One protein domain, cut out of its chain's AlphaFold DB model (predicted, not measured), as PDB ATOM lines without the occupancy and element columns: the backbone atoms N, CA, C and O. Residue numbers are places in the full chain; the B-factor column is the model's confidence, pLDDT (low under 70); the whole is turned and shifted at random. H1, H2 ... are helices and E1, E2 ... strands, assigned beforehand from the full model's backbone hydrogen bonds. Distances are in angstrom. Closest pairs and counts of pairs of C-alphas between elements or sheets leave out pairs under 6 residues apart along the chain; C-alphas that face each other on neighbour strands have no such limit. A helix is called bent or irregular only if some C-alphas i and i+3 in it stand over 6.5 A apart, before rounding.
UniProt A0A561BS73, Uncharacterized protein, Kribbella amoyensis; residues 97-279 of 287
ATOM      1  N   VAL A  97     -18.362 -20.362 -24.131       96.94
ATOM      2  CA  VAL A  97     -18.129 -19.346 -25.162       96.94
ATOM      3  C   VAL A  97     -17.178 -19.932 -26.199       96.94
ATOM      4  O   VAL A  97     -16.041 -20.282 -25.880       96.94
ATOM      5  N   VAL A  98     -17.655 -20.050 -27.434       96.62
ATOM      6  CA  VAL A  98     -16.951 -20.656 -28.564       96.62
ATOM      7  C   VAL A  98     -16.514 -19.556 -29.522       96.62
ATOM      8  O   VAL A  98     -17.344 -18.781 -29.998       96.62
ATOM      9  N   ILE A  99     -15.218 -19.476 -29.816       96.25
ATOM     10  CA  ILE A  99     -14.638 -18.407 -30.642       96.25
ATOM     11  C   ILE A  99     -13.726 -19.008 -31.697       96.25
ATOM     12  O   ILE A  99     -12.904 -19.858 -31.364       96.25
ATOM     13  N   ASP A 100     -13.825 -18.510 -32.929       95.62
ATOM     14  CA  ASP A 100     -12.794 -18.653 -33.954       95.62
ATOM     15  C   ASP A 100     -11.887 -17.403 -33.951       95.62
ATOM     16  O   ASP A 100     -12.304 -16.319 -34.383       95.62
ATOM     17  N   PRO A 101     -10.666 -17.498 -33.398       94.88
ATOM     18  CA  PRO A 101      -9.771 -16.352 -33.295       94.88
ATOM     19  C   PRO A 101      -9.149 -15.984 -34.644       94.88
ATOM     20  O   PRO A 101      -8.827 -14.820 -34.851       94.88
ATOM     21  N   GLU A 102      -8.992 -16.951 -35.550       93.19
ATOM     22  CA  GLU A 102      -8.424 -16.723 -36.879       93.19
ATOM     23  C   GLU A 102      -9.416 -15.956 -37.752       93.19
ATOM     24  O   GLU A 102      -9.072 -14.903 -38.284       93.19
ATOM     25  N   GLU A 103     -10.676 -16.401 -37.776       91.44
ATOM     26  CA  GLU A 103     -11.768 -15.678 -38.434       91.44
ATOM     27  C   GLU A 103     -11.926 -14.264 -37.867       91.44
ATOM     28  O   GLU A 103     -12.103 -13.311 -38.616       91.44
ATOM     29  N   THR A 104     -11.800 -14.097 -36.547       92.12
ATOM     30  CA  THR A 104     -11.865 -12.769 -35.920       92.12
ATOM     31  C   THR A 104     -10.775 -11.830 -36.447       92.12
ATOM     32  O   THR A 104     -11.040 -10.655 -36.708       92.12
ATOM     33  N   LEU A 105      -9.541 -12.324 -36.587       93.19
ATOM     34  CA  LEU A 105      -8.451 -11.525 -37.140       93.19
ATOM     35  C   LEU A 105      -8.667 -11.238 -38.633       93.19
ATOM     36  O   LEU A 105      -8.354 -10.130 -39.068       93.19
ATOM     37  N   ASP A 106      -9.210 -12.182 -39.402       92.00
ATOM     38  CA  ASP A 106      -9.543 -11.978 -40.820       92.00
ATOM     39  C   ASP A 106     -10.666 -10.941 -41.013       92.00
ATOM     40  O   ASP A 106     -10.505  -9.993 -41.781       92.00
ATOM     41  N   ASP A 107     -11.749 -11.025 -40.235       91.44
ATOM     42  CA  ASP A 107     -12.873 -10.075 -40.269       91.44
ATOM     43  C   ASP A 107     -12.436  -8.627 -39.980       91.44
ATOM     44  O   ASP A 107     -12.989  -7.670 -40.529       91.44
ATOM     45  N   LEU A 108     -11.429  -8.458 -39.119       91.62
ATOM     46  CA  LEU A 108     -10.834  -7.162 -38.784       91.62
ATOM     47  C   LEU A 108      -9.740  -6.732 -39.773       91.62
ATOM     48  O   LEU A 108      -9.097  -5.701 -39.588       91.62
ATOM     49  N   GLY A 109      -9.498  -7.493 -40.835       92.94
ATOM     50  CA  GLY A 109      -8.496  -7.166 -41.837       92.94
ATOM     51  C   GLY A 109      -7.056  -7.503 -41.422       92.94
ATOM     52  O   GLY A 109      -6.111  -7.193 -42.146       92.94
ATOM     53  N   ILE A 110      -6.832  -8.080 -40.241       93.88
ATOM     54  CA  ILE A 110      -5.483  -8.240 -39.692       93.88
ATOM     55  C   ILE A 110      -4.649  -9.178 -40.556       93.88
ATOM     56  O   ILE A 110      -3.498  -8.845 -40.818       93.88
ATOM     57  N   TYR A 111      -5.225 -10.264 -41.076       93.50
ATOM     58  CA  TYR A 111      -4.555 -11.154 -42.031       93.50
ATOM     59  C   TYR A 111      -4.011 -10.386 -43.256       93.50
ATOM     60  O   TYR A 111      -2.840 -10.513 -43.626       93.50
ATOM     61  N   GLN A 112      -4.807  -9.471 -43.811       94.81
ATOM     62  CA  GLN A 112      -4.463  -8.645 -44.970       94.81
ATOM     63  C   GLN A 112      -3.309  -7.674 -44.665       94.81
ATOM     64  O   GLN A 112      -2.556  -7.312 -45.570       94.81
ATOM     65  N   ALA A 113      -3.101  -7.272 -43.406       95.44
ATOM     66  CA  ALA A 113      -1.934  -6.472 -43.022       95.44
ATOM     67  C   ALA A 113      -0.609  -7.260 -43.130       95.44
ATOM     68  O   ALA A 113       0.440  -6.673 -43.439       95.44
ATOM     69  N   TYR A 114      -0.638  -8.581 -42.903       96.62
ATOM     70  CA  TYR A 114       0.520  -9.465 -43.104       96.62
ATOM     71  C   TYR A 114       0.767  -9.701 -44.590       96.62
ATOM     72  O   TYR A 114       1.895  -9.493 -45.046       96.62
ATOM     73  N   GLU A 115      -0.281  -9.996 -45.367       95.31
ATOM     74  CA  GLU A 115      -0.171 -10.095 -46.829       95.31
ATOM     75  C   GLU A 115       0.404  -8.807 -47.436       95.31
ATOM     76  O   GLU A 115       1.331  -8.853 -48.243       95.31
ATOM     77  N   ALA A 116      -0.074  -7.641 -46.991       95.69
ATOM     78  CA  ALA A 116       0.432  -6.353 -47.455       95.69
ATOM     79  C   ALA A 116       1.928  -6.173 -47.162       95.69
ATOM     80  O   ALA A 116       2.653  -5.608 -47.984       95.69
ATOM     81  N   SER A 117       2.411  -6.659 -46.012       96.88
ATOM     82  CA  SER A 117       3.836  -6.628 -45.673       96.88
ATOM     83  C   SER A 117       4.674  -7.486 -46.619       96.88
ATOM     84  O   SER A 117       5.701  -7.008 -47.108       96.88
ATOM     85  N   ALA A 118       4.229  -8.711 -46.908       95.56
ATOM     86  CA  ALA A 118       4.895  -9.596 -47.860       95.56
ATOM     87  C   ALA A 118       4.926  -8.964 -49.258       95.56
ATOM     88  O   ALA A 118       5.977  -8.879 -49.897       95.56
ATOM     89  N   ASP A 119       3.792  -8.411 -49.690       94.38
ATOM     90  CA  ASP A 119       3.660  -7.764 -50.990       94.38
ATOM     91  C   ASP A 119       4.509  -6.499 -51.131       94.38
ATOM     92  O   ASP A 119       5.093  -6.261 -52.190       94.38
ATOM     93  N   HIS A 120       4.609  -5.681 -50.081       95.06
ATOM     94  CA  HIS A 120       5.490  -4.511 -50.069       95.06
ATOM     95  C   HIS A 120       6.949  -4.916 -50.294       95.06
ATOM     96  O   HIS A 120       7.609  -4.395 -51.198       95.06
ATOM     97  N   ILE A 121       7.435  -5.897 -49.530       96.38
ATOM     98  CA  ILE A 121       8.818  -6.370 -49.637       96.38
ATOM     99  C   ILE A 121       9.063  -7.014 -51.003       96.38
ATOM    100  O   ILE A 121      10.071  -6.718 -51.648       96.38
ATOM    101  N   GLY A 122       8.128  -7.832 -51.490       94.75
ATOM    102  CA  GLY A 122       8.203  -8.443 -52.813       94.75
ATOM    103  C   GLY A 122       8.323  -7.413 -53.936       94.75
ATOM    104  O   GLY A 122       9.216  -7.512 -54.784       94.75
ATOM    105  N   ARG A 123       7.503  -6.355 -53.904       93.75
ATOM    106  CA  ARG A 123       7.617  -5.235 -54.855       93.75
ATOM    107  C   ARG A 123       8.937  -4.485 -54.712       93.75
ATOM    108  O   ARG A 123       9.505  -4.074 -55.721       93.75
ATOM    109  N   GLN A 124       9.454  -4.310 -53.499       94.62
ATOM    110  CA  GLN A 124      10.736  -3.637 -53.290       94.62
ATOM    111  C   GLN A 124      11.922  -4.458 -53.814       94.62
ATOM    112  O   GLN A 124      12.878  -3.885 -54.339       94.62
ATOM    113  N   LEU A 125      11.861  -5.785 -53.693       94.50
ATOM    114  CA  LEU A 125      12.905  -6.695 -54.162       94.50
ATOM    115  C   LEU A 125      12.885  -6.879 -55.682       94.50
ATOM    116  O   LEU A 125      13.944  -6.861 -56.310       94.50
ATOM    117  N   PHE A 126      11.701  -7.034 -56.283       94.69
ATOM    118  CA  PHE A 126      11.579  -7.497 -57.673       94.69
ATOM    119  C   PHE A 126      10.808  -6.543 -58.601       94.69
ATOM    120  O   PHE A 126      10.723  -6.781 -59.811       94.69
ATOM    121  N   GLY A 127      10.265  -5.442 -58.077       90.81
ATOM    122  CA  GLY A 127       9.503  -4.459 -58.847       90.81
ATOM    123  C   GLY A 127       8.301  -5.086 -59.556       90.81
ATOM    124  O   GLY A 127       7.603  -5.931 -59.002       90.81
ATOM    125  N   ALA A 128       8.095  -4.715 -60.823       87.75
ATOM    126  CA  ALA A 128       6.990  -5.220 -61.644       87.75
ATOM    127  C   ALA A 128       6.995  -6.750 -61.844       87.75
ATOM    128  O   ALA A 128       5.971  -7.304 -62.224       87.75
ATOM    129  N   ARG A 129       8.116  -7.439 -61.576       90.44
ATOM    130  CA  ARG A 129       8.210  -8.905 -61.693       90.44
ATOM    131  C   ARG A 129       7.518  -9.657 -60.560       90.44
ATOM    132  O   ARG A 129       7.299 -10.860 -60.678       90.44
ATOM    133  N   TYR A 130       7.210  -8.964 -59.466       89.31
ATOM    134  CA  TYR A 130       6.465  -9.527 -58.346       89.31
ATOM    135  C   TYR A 130       4.956  -9.615 -58.632       89.31
ATOM    136  O   TYR A 130       4.265 -10.464 -58.070       89.31
ATOM    137  N   GLU A 131       4.450  -8.764 -59.530       86.25
ATOM    138  CA  GLU A 131       3.029  -8.694 -59.863       86.25
ATOM    139  C   GLU A 131       2.526  -9.988 -60.524       86.25
ATOM    140  O   GLU A 131       3.271 -10.732 -61.171       86.25
ATOM    141  N   ALA A 132       1.234 -10.271 -60.349       85.56
ATOM    142  CA  ALA A 132       0.611 -11.436 -60.963       85.56
ATOM    143  C   ALA A 132       0.546 -11.289 -62.491       85.56
ATOM    144  O   ALA A 132       0.296 -10.203 -63.017       85.56
ATOM    145  N   VAL A 133       0.751 -12.397 -63.205       87.00
ATOM    146  CA  VAL A 133       0.753 -12.423 -64.673       87.00
ATOM    147  C   VAL A 133      -0.120 -13.537 -65.223       87.00
ATOM    148  O   VAL A 133      -0.214 -14.619 -64.645       87.00
ATOM    149  N   GLU A 134      -0.739 -13.279 -66.372       90.50
ATOM    150  CA  GLU A 134      -1.517 -14.281 -67.095       90.50
ATOM    151  C   GLU A 134      -0.588 -15.283 -67.782       90.50
ATOM    152  O   GLU A 134       0.320 -14.892 -68.520       90.50
ATOM    153  N   GLN A 135      -0.814 -16.577 -67.556       85.38
ATOM    154  CA  GLN A 135      -0.095 -17.665 -68.220       85.38
ATOM    155  C   GLN A 135      -1.075 -18.729 -68.740       85.38
ATOM    156  O   GLN A 135      -2.151 -18.893 -68.168       85.38
ATOM    157  N   PRO A 136      -0.744 -19.478 -69.810       88.38
ATOM    158  CA  PRO A 136      -1.573 -20.592 -70.265       88.38
ATOM    159  C   PRO A 136      -1.632 -21.714 -69.218       88.38
ATOM    160  O   PRO A 136      -0.596 -22.244 -68.814       88.38
ATOM    161  N   GLY A 137      -2.839 -22.092 -68.803       88.19
ATOM    162  CA  GLY A 137      -3.105 -23.210 -67.903       88.19
ATOM    163  C   GLY A 137      -2.970 -24.581 -68.584       88.19
ATOM    164  O   GLY A 137      -2.815 -24.663 -69.806       88.19
ATOM    165  N   PRO A 138      -3.048 -25.689 -67.818       87.88
ATOM    166  CA  PRO A 138      -2.894 -27.055 -68.343       87.88
ATOM    167  C   PRO A 138      -3.918 -27.445 -69.421       87.88
ATOM    168  O   PRO A 138      -3.662 -28.326 -70.239       87.88
ATOM    169  N   ASP A 139      -5.075 -26.790 -69.424       93.94
ATOM    170  CA  ASP A 139      -6.175 -26.932 -70.381       93.94
ATOM    171  C   ASP A 139      -6.151 -25.864 -71.496       93.94
ATOM    172  O   ASP A 139      -7.054 -25.806 -72.333       93.94
ATOM    173  N   GLY A 140      -5.115 -25.018 -71.520       89.50
ATOM    174  CA  GLY A 140      -4.960 -23.903 -72.448       89.50
ATOM    175  C   GLY A 140      -5.765 -22.651 -72.088       89.50
ATOM    176  O   GLY A 140      -5.695 -21.678 -72.839       89.50
ATOM    177  N   GLN A 141      -6.511 -22.642 -70.975       92.94
ATOM    178  CA  GLN A 141      -7.197 -21.441 -70.490       92.94
ATOM    179  C   GLN A 141      -6.223 -20.531 -69.732       92.94
ATOM    180  O   GLN A 141      -5.348 -21.036 -69.032       92.94
ATOM    181  N   PRO A 142      -6.334 -19.197 -69.850       90.62
ATOM    182  CA  PRO A 142      -5.483 -18.289 -69.093       90.62
ATOM    183  C   PRO A 142      -5.708 -18.451 -67.585       90.62
ATOM    184  O   PRO A 142      -6.840 -18.405 -67.103       90.62
ATOM    185  N   VAL A 143      -4.619 -18.613 -66.837       91.12
ATOM    186  CA  VAL A 143      -4.593 -18.641 -65.371       91.12
ATOM    187  C   VAL A 143      -3.708 -17.516 -64.854       91.12
ATOM    188  O   VAL A 143      -2.696 -17.168 -65.464       91.12
ATOM    189  N   MET A 144      -4.093 -16.934 -63.721       89.38
ATOM    190  CA  MET A 144      -3.317 -15.873 -63.091       89.38
ATOM    191  C   MET A 144      -2.283 -16.474 -62.155       89.38
ATOM    192  O   MET A 144      -2.628 -17.120 -61.168       89.38
ATOM    193  N   VAL A 145      -1.010 -16.269 -62.477       84.88
ATOM    194  CA  VAL A 145       0.118 -16.814 -61.725       84.88
ATOM    195  C   VAL A 145       0.760 -15.678 -60.943       84.88
ATOM    196  O   VAL A 145       1.405 -14.794 -61.515       84.88
ATOM    197  N   ARG A 146       0.577 -15.682 -59.617       83.06
ATOM    198  CA  ARG A 146       1.319 -14.779 -58.726       83.06
ATOM    199  C   ARG A 146       2.811 -15.084 -58.837       83.06
ATOM    200  O   ARG A 146       3.187 -16.252 -58.908       83.06
ATOM    201  N   ARG A 147       3.649 -14.039 -58.849       86.69
ATOM    202  CA  ARG A 147       5.119 -14.168 -58.860       86.69
ATOM    203  C   ARG A 147       5.661 -14.968 -60.063       86.69
ATOM    204  O   ARG A 147       6.789 -15.447 -60.043       86.69
ATOM    205  N   GLY A 148       4.880 -15.087 -61.145       80.50
ATOM    206  CA  GLY A 148       5.181 -15.955 -62.293       80.50
ATOM    207  C   GLY A 148       6.356 -15.508 -63.173       80.50
ATOM    208  O   GLY A 148       6.689 -16.195 -64.136       80.50
ATOM    209  N   GLN A 149       6.963 -14.356 -62.876       88.00
ATOM    210  CA  GLN A 149       8.150 -13.833 -63.561       88.00
ATOM    211  C   GLN A 149       9.440 -13.971 -62.732       88.00
ATOM    212  O   GLN A 149      10.493 -13.497 -63.173       88.00
ATOM    213  N   LEU A 150       9.376 -14.564 -61.537       92.12
ATOM    214  CA  LEU A 150      10.536 -14.792 -60.676       92.12
ATOM    215  C   LEU A 150      11.286 -16.073 -61.076       92.12
ATOM    216  O   LEU A 150      10.701 -17.039 -61.566       92.12
ATOM    217  N   THR A 151      12.605 -16.056 -60.906       94.12
ATOM    218  CA  THR A 151      13.467 -17.243 -60.997       94.12
ATOM    219  C   THR A 151      13.317 -18.107 -59.744       94.12
ATOM    220  O   THR A 151      12.742 -17.662 -58.757       94.12
ATOM    221  N   ILE A 152      13.851 -19.333 -59.765       93.50
ATOM    222  CA  ILE A 152      13.812 -20.235 -58.601       93.50
ATOM    223  C   ILE A 152      14.480 -19.579 -57.384       93.50
ATOM    224  O   ILE A 152      13.843 -19.472 -56.347       93.50
ATOM    225  N   ASP A 153      15.693 -19.044 -57.536       95.75
ATOM    226  CA  ASP A 153      16.413 -18.379 -56.440       95.75
ATOM    227  C   ASP A 153      15.638 -17.167 -55.873       95.75
ATOM    228  O   ASP A 153      15.675 -16.891 -54.677       95.75
ATOM    229  N   GLU A 154      14.909 -16.430 -56.720       94.62
ATOM    230  CA  GLU A 154      14.068 -15.304 -56.283       94.62
ATOM    231  C   GLU A 154      12.776 -15.775 -55.596       94.62
ATOM    232  O   GLU A 154      12.294 -15.099 -54.686       94.62
ATOM    233  N   LEU A 155      12.227 -16.926 -56.007       93.75
ATOM    234  CA  LEU A 155      11.109 -17.578 -55.325       93.75
ATOM    235  C   LEU A 155      11.526 -18.066 -53.934       93.75
ATOM    236  O   LEU A 155      10.824 -17.784 -52.972       93.75
ATOM    237  N   GLU A 156      12.694 -18.698 -53.812       95.38
ATOM    238  CA  GLU A 156      13.259 -19.090 -52.513       95.38
ATOM    239  C   GLU A 156      13.500 -17.863 -51.620       95.38
ATOM    240  O   GLU A 156      13.234 -17.880 -50.419       95.38
ATOM    241  N   GLN A 157      13.967 -16.753 -52.202       94.38
ATOM    242  CA  GLN A 157      14.182 -15.521 -51.451       94.38
ATOM    243  C   GLN A 157      12.878 -14.924 -50.897       94.38
ATOM    244  O   GLN A 157      12.891 -14.418 -49.774       94.38
ATOM    245  N   ILE A 158      11.781 -14.922 -51.666       95.19
ATOM    246  CA  ILE A 158      10.494 -14.415 -51.165       95.19
ATOM    247  C   ILE A 158       9.816 -15.404 -50.220       95.19
ATOM    248  O   ILE A 158       9.201 -14.964 -49.261       95.19
ATOM    249  N   GLU A 159       9.980 -16.708 -50.428       95.75
ATOM    250  CA  GLU A 159       9.496 -17.728 -49.493       95.75
ATOM    251  C   GLU A 159      10.116 -17.521 -48.105       95.75
ATOM    252  O   GLU A 159       9.390 -17.427 -47.126       95.75
ATOM    253  N   ALA A 160      11.422 -17.249 -48.022       96.81
ATOM    254  CA  ALA A 160      12.066 -16.913 -46.750       96.81
ATOM    255  C   ALA A 160      11.525 -15.622 -46.090       96.81
ATOM    256  O   ALA A 160      11.644 -15.446 -44.877       96.81
ATOM    257  N   VAL A 161      10.976 -14.683 -46.870       97.38
ATOM    258  CA  VAL A 161      10.294 -13.491 -46.332       97.38
ATOM    259  C   VAL A 161       8.898 -13.854 -45.837       97.38
ATOM    260  O   VAL A 161       8.520 -13.408 -44.754       97.38
ATOM    261  N   ASP A 162       8.153 -14.638 -46.617       97.00
ATOM    262  CA  ASP A 162       6.823 -15.119 -46.254       97.00
ATOM    263  C   ASP A 162       6.890 -15.929 -44.957       97.00
ATOM    264  O   ASP A 162       6.127 -15.637 -44.043       97.00
ATOM    265  N   ASP A 163       7.849 -16.850 -44.828       98.31
ATOM    266  CA  ASP A 163       8.060 -17.661 -43.624       98.31
ATOM    267  C   ASP A 163       8.200 -16.783 -42.375       98.31
ATOM    268  O   ASP A 163       7.483 -16.968 -41.399       98.31
ATOM    269  N   LEU A 164       9.050 -15.750 -42.420       98.50
ATOM    270  CA  LEU A 164       9.226 -14.834 -41.289       98.50
ATOM    271  C   LEU A 164       7.942 -14.059 -40.947       98.50
ATOM    272  O   LEU A 164       7.683 -13.764 -39.779       98.50
ATOM    273  N   ILE A 165       7.160 -13.675 -41.959       98.25
ATOM    274  CA  ILE A 165       5.903 -12.942 -41.773       98.25
ATOM    275  C   ILE A 165       4.828 -13.854 -41.182       98.25
ATOM    276  O   ILE A 165       4.112 -13.422 -40.276       98.25
ATOM    277  N   TRP A 166       4.727 -15.092 -41.658       97.44
ATOM    278  CA  TRP A 166       3.744 -16.057 -41.180       97.44
ATOM    279  C   TRP A 166       4.119 -16.640 -39.815       97.44
ATOM    280  O   TRP A 166       3.239 -16.777 -38.974       97.44
ATOM    281  N   ASP A 167       5.408 -16.807 -39.510       98.31
ATOM    282  CA  ASP A 167       5.881 -17.114 -38.153       98.31
ATOM    283  C   ASP A 167       5.455 -16.025 -37.150       98.31
ATOM    284  O   ASP A 167       5.048 -16.315 -36.021       98.31
ATOM    285  N   LEU A 168       5.530 -14.748 -37.551       97.81
ATOM    286  CA  LEU A 168       5.035 -13.645 -36.727       97.81
ATOM    287  C   LEU A 168       3.510 -13.693 -36.581       97.81
ATOM    288  O   LEU A 168       3.011 -13.492 -35.475       97.81
ATOM    289  N   TYR A 169       2.782 -13.950 -37.672       97.25
ATOM    290  CA  TYR A 169       1.328 -14.098 -37.638       97.25
ATOM    291  C   TYR A 169       0.905 -15.203 -36.664       97.25
ATOM    292  O   TYR A 169       0.060 -14.955 -35.809       97.25
ATOM    293  N   ASP A 170       1.542 -16.373 -36.719       96.50
ATOM    294  CA  ASP A 170       1.254 -17.500 -35.832       96.50
ATOM    295  C   ASP A 170       1.533 -17.158 -34.363       96.50
ATOM    296  O   ASP A 170       0.729 -17.462 -33.475       96.50
ATOM    297  N   ALA A 171       2.645 -16.469 -34.085       96.94
ATOM    298  CA  ALA A 171       2.972 -16.004 -32.738       96.94
ATOM    299  C   ALA A 171       1.940 -14.994 -32.203       96.94
ATOM    300  O   ALA A 171       1.555 -15.029 -31.025       96.94
ATOM    301  N   ASP A 172       1.462 -14.101 -33.064       96.75
ATOM    302  CA  ASP A 172       0.446 -13.115 -32.722       96.75
ATOM    303  C   ASP A 172      -0.947 -13.733 -32.580       96.75
ATOM    304  O   ASP A 172      -1.670 -13.379 -31.648       96.75
ATOM    305  N   LEU A 173      -1.309 -14.701 -33.424       95.94
ATOM    306  CA  LEU A 173      -2.536 -15.481 -33.299       95.94
ATOM    307  C   LEU A 173      -2.537 -16.269 -31.985       95.94
ATOM    308  O   LEU A 173      -3.538 -16.266 -31.271       95.94
ATOM    309  N   ALA A 174      -1.418 -16.892 -31.608       95.75
ATOM    310  CA  ALA A 174      -1.280 -17.569 -30.319       95.75
ATOM    311  C   ALA A 174      -1.430 -16.597 -29.133       95.75
ATOM    312  O   ALA A 174      -2.091 -16.915 -28.140       95.75
ATOM    313  N   THR A 175      -0.866 -15.392 -29.249       96.12
ATOM    314  CA  THR A 175      -1.014 -14.336 -28.237       96.12
ATOM    315  C   THR A 175      -2.467 -13.869 -28.133       96.12
ATOM    316  O   THR A 175      -3.002 -13.757 -27.031       96.12
ATOM    317  N   TYR A 176      -3.133 -13.657 -29.269       96.56
ATOM    318  CA  TYR A 176      -4.538 -13.267 -29.332       96.56
ATOM    319  C   TYR A 176      -5.463 -14.355 -28.765       96.56
ATOM    320  O   TYR A 176      -6.359 -14.051 -27.980       96.56
ATOM    321  N   ARG A 177      -5.195 -15.636 -29.069       96.56
ATOM    322  CA  ARG A 177      -5.886 -16.809 -28.499       96.56
ATOM    323  C   ARG A 177      -5.855 -16.807 -26.968       96.56
ATOM    324  O   ARG A 177      -6.883 -17.045 -26.337       96.56
ATOM    325  N   ALA A 178      -4.700 -16.528 -26.367       96.31
ATOM    326  CA  ALA A 178      -4.587 -16.414 -24.915       96.31
ATOM    327  C   ALA A 178      -5.341 -15.183 -24.384       96.31
ATOM    328  O   ALA A 178      -6.145 -15.299 -23.460       96.31
ATOM    329  N   ALA A 179      -5.143 -14.023 -25.017       96.94
ATOM    330  CA  ALA A 179      -5.751 -12.767 -24.589       96.94
ATOM    331  C   ALA A 179      -7.287 -12.808 -24.623       96.94
ATOM    332  O   ALA A 179      -7.924 -12.358 -23.676       96.94
ATOM    333  N   VAL A 180      -7.899 -13.374 -25.669       97.38
ATOM    334  CA  VAL A 180      -9.365 -13.442 -25.774       97.38
ATOM    335  C   VAL A 180      -9.967 -14.340 -24.687       97.38
ATOM    336  O   VAL A 180     -10.980 -13.986 -24.081       97.38
ATOM    337  N   ALA A 181      -9.317 -15.465 -24.373       97.62
ATOM    338  CA  ALA A 181      -9.750 -16.357 -23.300       97.62
ATOM    339  C   ALA A 181      -9.645 -15.689 -21.917       97.62
ATOM    340  O   ALA A 181     -10.566 -15.803 -21.099       97.62
ATOM    341  N   ASP A 182      -8.564 -14.945 -21.676       97.88
ATOM    342  CA  ASP A 182      -8.369 -14.171 -20.449       97.88
ATOM    343  C   ASP A 182      -9.396 -13.035 -20.320       97.88
ATOM    344  O   ASP A 182      -9.949 -12.834 -19.234       97.88
ATOM    345  N   THR A 183      -9.715 -12.332 -21.414       98.12
ATOM    346  CA  THR A 183     -10.742 -11.276 -21.441       98.12
ATOM    347  C   THR A 183     -12.117 -11.829 -21.057       98.12
ATOM    348  O   THR A 183     -12.788 -11.262 -20.195       98.12
ATOM    349  N   ILE A 184     -12.522 -12.973 -21.622       98.06
ATOM    350  CA  ILE A 184     -13.804 -13.623 -21.291       98.06
ATOM    351  C   ILE A 184     -13.834 -14.060 -19.833       98.06
ATOM    352  O   ILE A 184     -14.828 -13.853 -19.137       98.06
ATOM    353  N   THR A 185     -12.744 -14.663 -19.362       97.19
ATOM    354  CA  THR A 185     -12.645 -15.147 -17.982       97.19
ATOM    355  C   THR A 185     -12.739 -13.982 -16.998       97.19
ATOM    356  O   THR A 185     -13.514 -14.043 -16.041       97.19
ATOM    357  N   SER A 186     -12.027 -12.888 -17.275       97.25
ATOM    358  CA  SER A 186     -12.038 -11.673 -16.455       97.25
ATOM    359  C   SER A 186     -13.415 -11.009 -16.432       97.25
ATOM    360  O   SER A 186     -13.888 -10.602 -15.370       97.25
ATOM    361  N   GLU A 187     -14.100 -10.938 -17.575       97.62
ATOM    362  CA  GLU A 187     -15.447 -10.368 -17.641       97.62
ATOM    363  C   GLU A 187     -16.475 -11.250 -16.929       97.62
ATOM    364  O   GLU A 187     -17.317 -10.746 -16.185       97.62
ATOM    365  N   ALA A 188     -16.375 -12.574 -17.061       96.69
ATOM    366  CA  ALA A 188     -17.212 -13.500 -16.306       96.69
ATOM    367  C   ALA A 188     -17.031 -13.319 -14.791       96.69
ATOM    368  O   ALA A 188     -18.005 -13.326 -14.038       96.69
ATOM    369  N   GLU A 189     -15.798 -13.131 -14.316       95.50
ATOM    370  CA  GLU A 189     -15.528 -12.825 -12.909       95.50
ATOM    371  C   GLU A 189     -16.081 -11.464 -12.486       95.50
ATOM    372  O   GLU A 189     -16.681 -11.355 -11.413       95.50
ATOM    373  N   ARG A 190     -15.938 -10.429 -13.321       95.94
ATOM    374  CA  ARG A 190     -16.532  -9.114 -13.057       95.94
ATOM    375  C   ARG A 190     -18.049  -9.225 -12.920       95.94
ATOM    376  O   ARG A 190     -18.603  -8.735 -11.939       95.94
ATOM    377  N   LEU A 191     -18.700  -9.911 -13.858       94.88
ATOM    378  CA  LEU A 191     -20.141 -10.139 -13.870       94.88
ATOM    379  C   LEU A 191     -20.604 -10.936 -12.648       94.88
ATOM    380  O   LEU A 191     -21.613 -10.574 -12.060       94.88
ATOM    381  N   ARG A 192     -19.871 -11.956 -12.191       92.06
ATOM    382  CA  ARG A 192     -20.222 -12.677 -10.946       92.06
ATOM    383  C   ARG A 192     -20.222 -11.784  -9.702       92.06
ATOM    384  O   ARG A 192     -20.921 -12.083  -8.740       92.06
ATOM    385  N   ASN A 193     -19.417 -10.723  -9.704       91.19
ATOM    386  CA  ASN A 193     -19.310  -9.782  -8.591       91.19
ATOM    387  C   ASN A 193     -20.247  -8.571  -8.729       91.19
ATOM    388  O   ASN A 193     -20.318  -7.749  -7.814       91.19
ATOM    389  N   ASP A 194     -20.952  -8.447  -9.852       92.62
ATOM    390  CA  ASP A 194     -21.877  -7.357 -10.133       92.62
ATOM    391  C   ASP A 194     -23.289  -7.717  -9.628       92.62
ATOM    392  O   ASP A 194     -23.896  -8.659 -10.140       92.62
ATOM    393  N   PRO A 195     -23.859  -6.976  -8.655       87.25
ATOM    394  CA  PRO A 195     -25.203  -7.240  -8.135       87.25
ATOM    395  C   PRO A 195     -26.322  -7.140  -9.181       87.25
ATOM    396  O   PRO A 195     -27.437  -7.589  -8.915       87.25
ATOM    397  N   HIS A 196     -26.056  -6.510 -10.327       86.94
ATOM    398  CA  HIS A 196     -27.004  -6.366 -11.429       86.94
ATOM    399  C   HIS A 196     -26.823  -7.419 -12.526       86.94
ATOM    400  O   HIS A 196     -27.639  -7.477 -13.447       86.94
ATOM    401  N   SER A 197     -25.779  -8.244 -12.448       87.88
ATOM    402  CA  SER A 197     -25.559  -9.319 -13.407       87.88
ATOM    403  C   SER A 197     -26.526 -10.474 -13.187       87.88
ATOM    404  O   SER A 197     -26.885 -10.820 -12.061       87.88
ATOM    405  N   GLN A 198     -26.906 -11.109 -14.290       84.69
ATOM    406  CA  GLN A 198     -27.726 -12.311 -14.273       84.69
ATOM    407  C   GLN A 198     -26.895 -13.601 -14.168       84.69
ATOM    408  O   GLN A 198     -27.480 -14.665 -13.994       84.69
ATOM    409  N   LEU A 199     -25.556 -13.534 -14.263       91.25
ATOM    410  CA  LEU A 199     -24.679 -14.710 -14.203       91.25
ATOM    411  C   LEU A 199     -24.690 -15.328 -12.792       91.25
ATOM    412  O   LEU A 199     -24.141 -14.731 -11.861       91.25
ATOM    413  N   PRO A 200     -25.249 -16.539 -12.605       89.88
ATOM    414  CA  PRO A 200     -25.309 -17.158 -11.295       89.88
ATOM    415  C   PRO A 200     -23.913 -17.535 -10.780       89.88
ATOM    416  O   PRO A 200     -23.077 -18.030 -11.543       89.88
ATOM    417  N   PRO A 201     -23.659 -17.399  -9.466       87.81
ATOM    418  CA  PRO A 201     -22.337 -17.633  -8.888       87.81
ATOM    419  C   PRO A 201     -21.876 -19.095  -8.991       87.81
ATOM    420  O   PRO A 201     -20.680 -19.363  -8.917       87.81
ATOM    421  N   HIS A 202     -22.801 -20.048  -9.153       86.69
ATOM    422  CA  HIS A 202     -22.489 -21.476  -9.272       86.69
ATOM    423  C   HIS A 202     -22.118 -21.917 -10.691       86.69
ATOM    424  O   HIS A 202     -21.628 -23.034 -10.850       86.69
ATOM    425  N   LEU A 203     -22.361 -21.095 -11.717       92.88
ATOM    426  CA  LEU A 203     -22.081 -21.481 -13.097       92.88
ATOM    427  C   LEU A 203     -20.613 -21.255 -13.460       92.88
ATOM    428  O   LEU A 203     -20.076 -20.145 -13.372       92.88
ATOM    429  N   SER A 204     -19.972 -22.321 -13.936       93.81
ATOM    430  CA  SER A 204     -18.676 -22.238 -14.599       93.81
ATOM    431  C   SER A 204     -18.836 -21.640 -15.996       93.81
ATOM    432  O   SER A 204     -19.776 -21.981 -16.713       93.81
ATOM    433  N   VAL A 205     -17.884 -20.789 -16.372       96.19
ATOM    434  CA  VAL A 205     -17.729 -20.273 -17.735       96.19
ATOM    435  C   VAL A 205     -16.490 -20.939 -18.316       96.19
ATOM    436  O   VAL A 205     -15.455 -20.970 -17.650       96.19
ATOM    437  N   THR A 206     -16.606 -21.496 -19.513       96.56
ATOM    438  CA  THR A 206     -15.513 -22.137 -20.248       96.56
ATOM    439  C   THR A 206     -15.360 -21.483 -21.610       96.56
ATOM    440  O   THR A 206     -16.348 -21.098 -22.228       96.56
ATOM    441  N   VAL A 207     -14.121 -21.373 -22.083       97.44
ATOM    442  CA  VAL A 207     -13.809 -20.851 -23.415       97.44
ATOM    443  C   VAL A 207     -13.319 -22.000 -24.279       97.44
ATOM    444  O   VAL A 207     -12.382 -22.702 -23.893       97.44
ATOM    445  N   ARG A 208     -13.938 -22.180 -25.443       96.44
ATOM    446  CA  ARG A 208     -13.488 -23.112 -26.475       96.44
ATOM    447  C   ARG A 208     -13.013 -22.314 -27.681       96.44
ATOM    448  O   ARG A 208     -13.772 -21.558 -28.276       96.44
ATOM    449  N   LEU A 209     -11.740 -22.471 -28.017       96.44
ATOM    450  CA  LEU A 209     -11.146 -21.842 -29.190       96.44
ATOM    451  C   LEU A 209     -11.191 -22.847 -30.333       96.44
ATOM    452  O   LEU A 209     -10.624 -23.929 -30.192       96.44
ATOM    453  N   LEU A 210     -11.849 -22.489 -31.431       95.31
ATOM    454  CA  LEU A 210     -11.890 -23.329 -32.619       95.31
ATOM    455  C   LEU A 210     -10.491 -23.414 -33.246       95.31
ATOM    456  O   LEU A 210      -9.716 -22.443 -33.268       95.31
ATOM    457  N   ASP A 211     -10.152 -24.609 -33.716       89.06
ATOM    458  CA  ASP A 211      -8.990 -24.868 -34.554       89.06
ATOM    459  C   ASP A 211      -9.484 -25.391 -35.911       89.06
ATOM    460  O   ASP A 211     -10.048 -26.487 -35.964       89.06
ATOM    461  N   PRO A 212      -9.282 -24.656 -37.022       81.62
ATOM    462  CA  PRO A 212      -9.743 -25.098 -38.339       81.62
ATOM    463  C   PRO A 212      -9.081 -26.406 -38.801       81.62
ATOM    464  O   PRO A 212      -9.604 -27.081 -39.691       81.62
ATOM    465  N   ASN A 213      -7.958 -26.803 -38.195       84.94
ATOM    466  CA  ASN A 213      -7.290 -28.071 -38.482       84.94
ATOM    467  C   ASN A 213      -7.847 -29.243 -37.662       84.94
ATOM    468  O   ASN A 213      -7.520 -30.404 -37.936       84.94
ATOM    469  N   ASN A 214      -8.686 -28.973 -36.662       88.81
ATOM    470  CA  ASN A 214      -9.325 -29.990 -35.847       88.81
ATOM    471  C   ASN A 214     -10.684 -30.385 -36.459       88.81
ATOM    472  O   ASN A 214     -11.630 -29.606 -36.414       88.81
ATOM    473  N   PRO A 215     -10.855 -31.621 -36.965       87.00
ATOM    474  CA  PRO A 215     -12.099 -32.038 -37.617       87.00
ATOM    475  C   PRO A 215     -13.301 -32.142 -36.665       87.00
ATOM    476  O   PRO A 215     -14.422 -32.346 -37.128       87.00
ATOM    477  N   ALA A 216     -13.077 -32.081 -35.348       89.00
ATOM    478  CA  ALA A 216     -14.149 -32.027 -34.358       89.00
ATOM    479  C   ALA A 216     -14.726 -30.614 -34.184       89.00
ATOM    480  O   ALA A 216     -15.828 -30.486 -33.654       89.00
ATOM    481  N   ASP A 217     -14.003 -29.579 -34.615       89.81
ATOM    482  CA  ASP A 217     -14.445 -28.197 -34.520       89.81
ATOM    483  C   ASP A 217     -15.280 -27.819 -35.748       89.81
ATOM    484  O   ASP A 217     -14.928 -28.099 -36.895       89.81
ATOM    485  N   ASN A 218     -16.426 -27.189 -35.499       89.06
ATOM    486  CA  ASN A 218     -17.334 -26.717 -36.531       89.06
ATOM    487  C   ASN A 218     -17.598 -25.225 -36.327       89.06
ATOM    488  O   ASN A 218     -18.010 -24.811 -35.247       89.06
ATOM    489  N   ARG A 219     -17.428 -24.421 -37.382       84.81
ATOM    490  CA  ARG A 219     -17.726 -22.979 -37.358       84.81
ATOM    491  C   ARG A 219     -19.180 -22.684 -36.980       84.81
ATOM    492  O   ARG A 219     -19.463 -21.654 -36.387       84.81
ATOM    493  N   ALA A 220     -20.102 -23.609 -37.257       87.81
ATOM    494  CA  ALA A 220     -21.495 -23.485 -36.825       87.81
ATOM    495  C   ALA A 220     -21.672 -23.485 -35.293       87.81
ATOM    496  O   ALA A 220     -22.732 -23.082 -34.821       87.81
ATOM    497  N   ASP A 221     -20.664 -23.921 -34.532       90.00
ATOM    498  CA  ASP A 221     -20.687 -23.903 -33.069       90.00
ATOM    499  C   ASP A 221     -20.283 -22.544 -32.481       90.00
ATOM    500  O   ASP A 221     -20.386 -22.352 -31.269       90.00
ATOM    501  N   GLN A 222     -19.761 -21.627 -33.301       92.38
ATOM    502  CA  GLN A 222     -19.281 -20.331 -32.839       92.38
ATOM    503  C   GLN A 222     -20.399 -19.562 -32.131       92.38
ATOM    504  O   GLN A 222     -21.542 -19.506 -32.590       92.38
ATOM    505  N   THR A 223     -20.062 -18.941 -31.002       94.12
ATOM    506  CA  THR A 223     -21.027 -18.172 -30.226       94.12
ATOM    507  C   THR A 223     -21.535 -16.987 -31.039       94.12
ATOM    508  O   THR A 223     -20.770 -16.137 -31.493       94.12
ATOM    509  N   ASN A 224     -22.856 -16.897 -31.176       88.56
ATOM    510  CA  ASN A 224     -23.498 -15.780 -31.842       88.56
ATOM    511  C   ASN A 224     -23.566 -14.569 -30.901       88.56
ATOM    512  O   ASN A 224     -24.351 -14.549 -29.958       88.56
ATOM    513  N   GLY A 225     -22.782 -13.526 -31.172       87.19
ATOM    514  CA  GLY A 225     -22.789 -12.283 -30.390       87.19
ATOM    515  C   GLY A 225     -24.079 -11.456 -30.457       87.19
ATOM    516  O   GLY A 225     -24.202 -10.475 -29.728       87.19
ATOM    517  N   TRP A 226     -25.024 -11.796 -31.332       85.44
ATOM    518  CA  TRP A 226     -26.259 -11.028 -31.536       85.44
ATOM    519  C   TRP A 226     -27.475 -11.621 -30.827       85.44
ATOM    520  O   TRP A 226     -28.537 -10.998 -30.813       85.44
ATOM    521  N   GLU A 227     -27.339 -12.818 -30.265       84.12
ATOM    522  CA  GLU A 227     -28.397 -13.446 -29.484       84.12
ATOM    523  C   GLU A 227     -28.475 -12.853 -28.070       84.12
ATOM    524  O   GLU A 227     -27.482 -12.353 -27.533       84.12
ATOM    525  N   PRO A 228     -29.666 -12.854 -27.451       78.00
ATOM    526  CA  PRO A 228     -29.771 -12.569 -26.032       78.00
ATOM    527  C   PRO A 228     -29.124 -13.716 -25.248       78.00
ATOM    528  O   PRO A 228     -29.394 -14.884 -25.509       78.00
ATOM    529  N   GLY A 229     -28.281 -13.397 -24.269       86.31
ATOM    530  CA  GLY A 229     -27.661 -14.418 -23.427       86.31
ATOM    531  C   GLY A 229     -26.324 -13.993 -22.847       86.31
ATOM    532  O   GLY A 229     -25.694 -13.032 -23.296       86.31
ATOM    533  N   ILE A 230     -25.887 -14.730 -21.828       91.06
ATOM    534  CA  ILE A 230     -24.617 -14.457 -21.159       91.06
ATOM    535  C   ILE A 230     -23.429 -14.850 -22.045       91.06
ATOM    536  O   ILE A 230     -22.421 -14.152 -22.047       91.06
ATOM    537  N   GLU A 231     -23.560 -15.909 -22.849       93.00
ATOM    538  CA  GLU A 231     -22.582 -16.326 -23.856       93.00
ATOM    539  C   GLU A 231     -22.312 -15.190 -24.849       93.00
ATOM    540  O   GLU A 231     -21.167 -14.780 -25.037       93.00
ATOM    541  N   SER A 232     -23.376 -14.643 -25.438       92.69
ATOM    542  CA  SER A 232     -23.311 -13.556 -26.415       92.69
ATOM    543  C   SER A 232     -22.769 -12.268 -25.802       92.69
ATOM    544  O   SER A 232     -21.942 -11.603 -26.423       92.69
ATOM    545  N   GLN A 233     -23.162 -11.938 -24.567       93.38
ATOM    546  CA  GLN A 233     -22.618 -10.788 -23.838       93.38
ATOM    547  C   GLN A 233     -21.105 -10.920 -23.609       93.38
ATOM    548  O   GLN A 233     -20.359  -9.978 -23.882       93.38
ATOM    549  N   LEU A 234     -20.647 -12.081 -23.128       96.38
ATOM    550  CA  LEU A 234     -19.227 -12.359 -22.905       96.38
ATOM    551  C   LEU A 234     -18.436 -12.313 -24.216       96.38
ATOM    552  O   LEU A 234     -17.360 -11.723 -24.268       96.38
ATOM    553  N   PHE A 235     -18.990 -12.896 -25.279       96.12
ATOM    554  CA  PHE A 235     -18.394 -12.882 -26.609       96.12
ATOM    555  C   PHE A 235     -18.255 -11.459 -27.166       96.12
ATOM    556  O   PHE A 235     -17.180 -11.092 -27.634       96.12
ATOM    557  N   GLN A 236     -19.300 -10.629 -27.077       94.94
ATOM    558  CA  GLN A 236     -19.241  -9.241 -27.550       94.94
ATOM    559  C   GLN A 236     -18.256  -8.400 -26.740       94.94
ATOM    560  O   GLN A 236     -17.460  -7.666 -27.322       94.94
ATOM    561  N   HIS A 237     -18.231  -8.562 -25.414       95.75
ATOM    562  CA  HIS A 237     -17.221  -7.901 -24.593       95.75
ATOM    563  C   HIS A 237     -15.806  -8.295 -25.029       95.75
ATOM    564  O   HIS A 237     -14.948  -7.434 -25.205       95.75
ATOM    565  N   ALA A 238     -15.563  -9.587 -25.257       96.31
ATOM    566  CA  ALA A 238     -14.269 -10.071 -25.719       96.31
ATOM    567  C   ALA A 238     -13.887  -9.490 -27.085       96.31
ATOM    568  O   ALA A 238     -12.740  -9.079 -27.264       96.31
ATOM    569  N   ARG A 239     -14.842  -9.395 -28.016       93.25
ATOM    570  CA  ARG A 239     -14.644  -8.755 -29.321       93.25
ATOM    571  C   ARG A 239     -14.230  -7.297 -29.187       93.25
ATOM    572  O   ARG A 239     -13.335  -6.870 -29.901       93.25
ATOM    573  N   GLU A 240     -14.855  -6.535 -28.300       93.56
ATOM    574  CA  GLU A 240     -14.589  -5.100 -28.148       93.56
ATOM    575  C   GLU A 240     -13.323  -4.802 -27.332       93.56
ATOM    576  O   GLU A 240     -12.647  -3.802 -27.574       93.56
ATOM    577  N   ALA A 241     -13.003  -5.651 -26.354       95.88
ATOM    578  CA  ALA A 241     -11.979  -5.365 -25.355       95.88
ATOM    579  C   ALA A 241     -10.644  -6.085 -25.590       95.88
ATOM    580  O   ALA A 241      -9.634  -5.649 -25.035       95.88
ATOM    581  N   THR A 242     -10.608  -7.168 -26.376       97.00
ATOM    582  CA  THR A 242      -9.363  -7.923 -26.587       97.00
ATOM    583  C   THR A 242      -8.434  -7.159 -27.532       97.00
ATOM    584  O   THR A 242      -8.805  -6.922 -28.683       97.00
ATOM    585  N   PRO A 243      -7.215  -6.788 -27.098       94.69
ATOM    586  CA  PRO A 243      -6.268  -6.108 -27.967       94.69
ATOM    587  C   PRO A 243      -5.833  -6.993 -29.137       94.69
ATOM    588  O   PRO A 243      -5.548  -8.178 -28.970       94.69
ATOM    589  N   LEU A 244      -5.722  -6.384 -30.311       92.38
ATOM    590  CA  LEU A 244      -5.177  -6.995 -31.515       92.38
ATOM    591  C   LEU A 244      -3.640  -7.027 -31.478       92.38
ATOM    592  O   LEU A 244      -3.015  -6.312 -30.680       92.38
ATOM    593  N   PRO A 245      -3.004  -7.811 -32.369       90.38
ATOM    594  CA  PRO A 245      -1.554  -7.813 -32.530       90.38
ATOM    595  C   PRO A 245      -0.972  -6.398 -32.639       90.38
ATOM    596  O   PRO A 245      -1.494  -5.534 -33.343       90.38
ATOM    597  N   GLY A 246       0.111  -6.142 -31.902       82.81
ATOM    598  CA  GLY A 246       0.693  -4.799 -31.787       82.81
ATOM    599  C   GLY A 246      -0.002  -3.865 -30.784       82.81
ATOM    600  O   GLY A 246       0.404  -2.710 -30.674       82.81
ATOM    601  N   GLY A 247      -0.991  -4.349 -30.023       84.62
ATOM    602  CA  GLY A 247      -1.651  -3.601 -28.943       84.62
ATOM    603  C   GLY A 247      -2.738  -2.633 -29.414       84.62
ATOM    604  O   GLY A 247      -3.083  -1.699 -28.691       84.62
ATOM    605  N   LEU A 248      -3.251  -2.830 -30.628       86.56
ATOM    606  CA  LEU A 248      -4.334  -2.033 -31.199       86.56
ATOM    607  C   LEU A 248      -5.674  -2.441 -30.577       86.56
ATOM    608  O   LEU A 248      -5.869  -3.604 -30.231       86.56
ATOM    609  N   LEU A 249      -6.607  -1.500 -30.451       87.94
ATOM    610  CA  LEU A 249      -7.981  -1.834 -30.083       87.94
ATOM    611  C   LEU A 249      -8.790  -2.152 -31.344       87.94
ATOM    612  O   LEU A 249      -8.620  -1.443 -32.337       87.94
ATOM    613  N   PRO A 250      -9.649  -3.180 -31.317       89.44
ATOM    614  CA  PRO A 250     -10.458  -3.555 -32.467       89.44
ATOM    615  C   PRO A 250     -11.532  -2.505 -32.783       89.44
ATOM    616  O   PRO A 250     -12.173  -1.966 -31.881       89.44
ATOM    617  N   ASP A 251     -11.760  -2.252 -34.074       89.94
ATOM    618  CA  ASP A 251     -12.877  -1.445 -34.572       89.94
ATOM    619  C   ASP A 251     -13.769  -2.277 -35.498       89.94
ATOM    620  O   ASP A 251     -13.571  -2.361 -36.709       89.94
ATOM    621  N   TRP A 252     -14.808  -2.867 -34.914       86.56
ATOM    622  CA  TRP A 252     -15.785  -3.690 -35.628       86.56
ATOM    623  C   TRP A 252     -16.728  -2.897 -36.542       86.56
ATOM    624  O   TRP A 252     -17.539  -3.494 -37.252       86.56
ATOM    625  N   SER A 253     -16.646  -1.562 -36.551       88.25
ATOM    626  CA  SER A 253     -17.329  -0.742 -37.554       88.25
ATOM    627  C   SER A 253     -16.526  -0.615 -38.854       88.25
ATOM    628  O   SER A 253     -17.082  -0.214 -39.881       88.25
ATOM    629  N   ASN A 254     -15.248  -1.012 -38.829       86.25
ATOM    630  CA  ASN A 254     -14.316  -0.893 -39.936       86.25
ATOM    631  C   ASN A 254     -13.714  -2.249 -40.349       86.25
ATOM    632  O   ASN A 254     -12.607  -2.614 -39.962       86.25
ATOM    633  N   TYR A 255     -14.384  -2.946 -41.268       78.75
ATOM    634  CA  TYR A 255     -13.878  -4.188 -41.883       78.75
ATOM    635  C   TYR A 255     -12.629  -3.995 -42.772       78.75
ATOM    636  O   TYR A 255     -12.134  -4.934 -43.387       78.75
ATOM    637  N   ARG A 256     -12.122  -2.762 -42.897       85.19
ATOM    638  CA  ARG A 256     -10.877  -2.419 -43.598       85.19
ATOM    639  C   ARG A 256      -9.837  -1.836 -42.649       85.19
ATOM    640  O   ARG A 256      -8.988  -1.056 -43.075       85.19
ATOM    641  N   MET A 257      -9.873  -2.228 -41.377       88.44
ATOM    642  CA  MET A 257      -8.965  -1.718 -40.350       88.44
ATOM    643  C   MET A 257      -7.490  -1.790 -40.779       88.44
ATOM    644  O   MET A 257      -6.713  -0.891 -40.471       88.44
ATOM    645  N   HIS A 258      -7.104  -2.802 -41.561       89.69
ATOM    646  CA  HIS A 258      -5.756  -2.910 -42.121       89.69
ATOM    647  C   HIS A 258      -5.313  -1.694 -42.936       89.69
ATOM    648  O   HIS A 258      -4.158  -1.299 -42.821       89.69
ATOM    649  N   GLU A 259      -6.190  -1.059 -43.720       90.56
ATOM    650  CA  GLU A 259      -5.834   0.144 -44.482       90.56
ATOM    651  C   GLU A 259      -5.400   1.272 -43.528       90.56
ATOM    652  O   GLU A 259      -4.382   1.927 -43.756       90.56
ATOM    653  N   GLU A 260      -6.120   1.454 -42.419       89.62
ATOM    654  CA  GLU A 260      -5.825   2.472 -41.406       89.62
ATOM    655  C   GLU A 260      -4.585   2.132 -40.577       89.62
ATOM    656  O   GLU A 260      -3.732   2.994 -40.362       89.62
ATOM    657  N   ILE A 261      -4.446   0.870 -40.163       90.25
ATOM    658  CA  ILE A 261      -3.279   0.351 -39.440       90.25
ATOM    659  C   ILE A 261      -2.007   0.590 -40.264       90.25
ATOM    660  O   ILE A 261      -1.028   1.161 -39.772       90.25
ATOM    661  N   LEU A 262      -2.029   0.212 -41.543       92.88
ATOM    662  CA  LEU A 262      -0.895   0.382 -42.447       92.88
ATOM    663  C   LEU A 262      -0.625   1.865 -42.744       92.88
ATOM    664  O   LEU A 262       0.540   2.278 -42.761       92.88
ATOM    665  N   ALA A 263      -1.667   2.686 -42.918       90.56
ATOM    666  CA  ALA A 263      -1.536   4.135 -43.104       90.56
ATOM    667  C   ALA A 263      -0.958   4.843 -41.867       90.56
ATOM    668  O   ALA A 263      -0.205   5.809 -42.002       90.56
ATOM    669  N   ALA A 264      -1.248   4.335 -40.667       89.94
ATOM    670  CA  ALA A 264      -0.656   4.782 -39.409       89.94
ATOM    671  C   ALA A 264       0.797   4.299 -39.215       89.94
ATOM    672  O   ALA A 264       1.456   4.684 -38.248       89.94
ATOM    673  N   GLY A 265       1.327   3.494 -40.142       91.56
ATOM    674  CA  GLY A 265       2.701   2.996 -40.106       91.56
ATOM    675  C   GLY A 265       2.879   1.710 -39.298       91.56
ATOM    676  O   GLY A 265       4.015   1.295 -39.068       91.56
ATOM    677  N   HIS A 266       1.794   1.042 -38.905       92.25
ATOM    678  CA  HIS A 266       1.836  -0.224 -38.172       92.25
ATOM    679  C   HIS A 266       1.951  -1.417 -39.128       92.25
ATOM    680  O   HIS A 266       1.032  -2.211 -39.291       92.25
ATOM    681  N   TRP A 267       3.102  -1.548 -39.778       96.00
ATOM    682  CA  TRP A 267       3.372  -2.661 -40.685       96.00
ATOM    683  C   TRP A 267       3.924  -3.871 -39.917       96.00
ATOM    684  O   TRP A 267       4.955  -3.721 -39.254       96.00
ATOM    685  N   PRO A 268       3.309  -5.071 -40.013       96.88
ATOM    686  CA  PRO A 268       3.782  -6.266 -39.309       96.88
ATOM    687  C   PRO A 268       5.278  -6.548 -39.470       96.88
ATOM    688  O   PRO A 268       5.967  -6.741 -38.468       96.88
ATOM    689  N   HIS A 269       5.813  -6.463 -40.692       97.56
ATOM    690  CA  HIS A 269       7.229  -6.747 -40.952       97.56
ATOM    691  C   HIS A 269       8.216  -5.798 -40.249       97.56
ATOM    692  O   HIS A 269       9.386  -6.140 -40.103       97.56
ATOM    693  N   LEU A 270       7.781  -4.628 -39.765       97.00
ATOM    694  CA  LEU A 270       8.644  -3.736 -38.978       97.00
ATOM    695  C   LEU A 270       8.951  -4.290 -37.581       97.00
ATOM    696  O   LEU A 270       9.903  -3.838 -36.945       97.00
ATOM    697  N   ARG A 271       8.173  -5.269 -37.103       96.12
ATOM    698  CA  ARG A 271       8.440  -5.995 -35.851       96.12
ATOM    699  C   ARG A 271       9.444  -7.136 -36.029       96.12
ATOM    700  O   ARG A 271       9.885  -7.699 -35.033       96.12
ATOM    701  N   ILE A 272       9.834  -7.435 -37.269       97.94
ATOM    702  CA  ILE A 272      10.804  -8.474 -37.619       97.94
ATOM    703  C   ILE A 272      12.142  -7.782 -37.916       97.94
ATOM    704  O   ILE A 272      12.241  -7.074 -38.923       97.94
ATOM    705  N   PRO A 273      13.182  -7.936 -37.075       97.94
ATOM    706  CA  PRO A 273      14.459  -7.239 -37.249       97.94
ATOM    707  C   PRO A 273      15.087  -7.403 -38.644       97.94
ATOM    708  O   PRO A 273      15.651  -6.454 -39.191       97.94
ATOM    709  N   GLU A 274      14.953  -8.587 -39.238       97.81
ATOM    710  CA  GLU A 274      15.464  -8.966 -40.556       97.81
ATOM    711  C   GLU A 274      14.776  -8.197 -41.695       97.81
ATOM    712  O   GLU A 274      15.402  -7.895 -42.720       97.81
ATOM    713  N   LEU A 275      13.499  -7.852 -41.509       98.19
ATOM    714  CA  LEU A 275      12.655  -7.214 -42.518       98.19
ATOM    715  C   LEU A 275      12.444  -5.716 -42.261       98.19
ATOM    716  O   LEU A 275      12.118  -4.978 -43.188       98.19
ATOM    717  N   ALA A 276      12.721  -5.217 -41.055       97.38
ATOM    718  CA  ALA A 276      12.514  -3.814 -40.683       97.38
ATOM    719  C   ALA A 276      13.227  -2.807 -41.610       97.38
ATOM    720  O   ALA A 276      12.782  -1.670 -41.777       97.38
ATOM    721  N   ARG A 277      14.317  -3.226 -42.265       96.25
ATOM    722  CA  ARG A 277      15.059  -2.422 -43.254       96.25
ATOM    723  C   ARG A 277      14.248  -2.027 -44.494       96.25
ATOM    724  O   ARG A 277      14.652  -1.095 -45.186       96.25
ATOM    725  N   TYR A 278      13.157  -2.732 -44.796       95.75
ATOM    726  CA  TYR A 278      12.299  -2.441 -45.948       95.75
ATOM    727  C   TYR A 278      11.363  -1.245 -45.703       95.75
ATOM    728  O   TYR A 278      10.850  -0.664 -46.659       95.75
ATOM    729  N   GLY A 279      11.234  -0.788 -44.449       95.19
ATOM    730  CA  GLY A 279      10.497   0.428 -44.102       95.19
ATOM    731  C   GLY A 279       9.025   0.394 -44.529       95.19
ATOM    732  O   GLY A 279       8.474  -0.650 -44.847       95.19
TER     733      GLY A 279
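What this domain is: This is residues 97 to 279 of the 287 residues of an uncharacterized protein of Kribbella amoyensis (UniProt A0A561BS73). One long helix, H3, is the spine of an elongated model and runs along its longest axis, with the rest of the chain ranged along it. H2 runs back beside the first half of H3, H4 crosses H3 near its far end next to the small sheet E1 E4, and the hairpin of E2 and E3 lies at the opposite end. The printed part has 183 residues, with six named helices and four named strands in the order E1 H1 H2 E2 E3 H3 E4 H4 H5 H6. It is mostly helix, with two sheets of two strands, E1 and E4 parallel, E2 and E3 antiparallel. The whole is loose, with a radius of gyration of the C-alphas of 20.6 A and spans of 65 by 41 by 26 A.

Where its parts are: E1, residues 97 to 99, begins with C-alpha 97 at (-18.129, -19.346, -25.162), and its partner E4 is residues 205 to 209, 13.3 A long. H3, residues 152 to 192, is 59.0 A long, from C-alpha 152 at (13.812, -20.235, -58.601) to C-alpha 192 at (-20.222, -12.677, -10.946). H2, residues 110 to 130, is 22.2 A long and irregular: C-alphas 125 and 128 are 9.7 A apart, and it has a kink of 89 degrees near residue 124. H4, residues 230 to 241, is 16.1 A long. The shorter elements are H1 at 101 to 107, E2 at 133 to 136, E3 at 142 to 145, H5 at 257 to 263 and H6 at 268 to 271.

How they stand to each other: E1 and E4 are parallel neighbours at 16 degrees, with N 97 and O 206 2.9 A apart, within hydrogen-bond range. The closest C-alphas of H3 and E4 are those of Ala 181 and Val 207, 6.1 A; those of E1 and H4 are Val 97 and Glu 231, 5.5 A. H3 is the hub, touching four helices. With residues 180 to 188 alone it touches H4, closest at the C-alphas of Thr 183 and Ala 238, 5.7 A, at a steep tilt of 52 degrees, opposite ways. With residues 158 to 169 alone it touches H2, closest at the C-alphas of Ala 118 and Asp 162, 6.1 A, at a shallow tilt of 12 degrees, opposite ways. H1 touches H3 at the C-alphas of Pro 101 and Arg 177, 6.2 A, only just about perpendicular at 71 degrees. H6 only just touches H3, with 3 pairs of C-alphas within 8 A, the closest those of Ile 165 and His 269, 6.4 A. H5 touches H2 at the C-alphas of Ala 113 and His 258, 5.3 A. The hairpin of E2 and E3 has N 143 and O 135 2.8 A apart, within hydrogen-bond range. In H1, H4 and H5 every O i to N i+4 pair is within hydrogen-bond range; in H2 13 of 17 and in H3 35 of 37 are, and H6 is too short for such a pair.

The domain as a whole: The two C-alphas farthest apart, those of Gly 140 and Pro 195, are 69.5 A from each other. The printed part has no cut. The links H3 to E4, E4 to H4 and H4 to H5 are long, with 12, 20 and 15 residues. The mean pLDDT of the printed part is 92.5, and no printed residue is under 70.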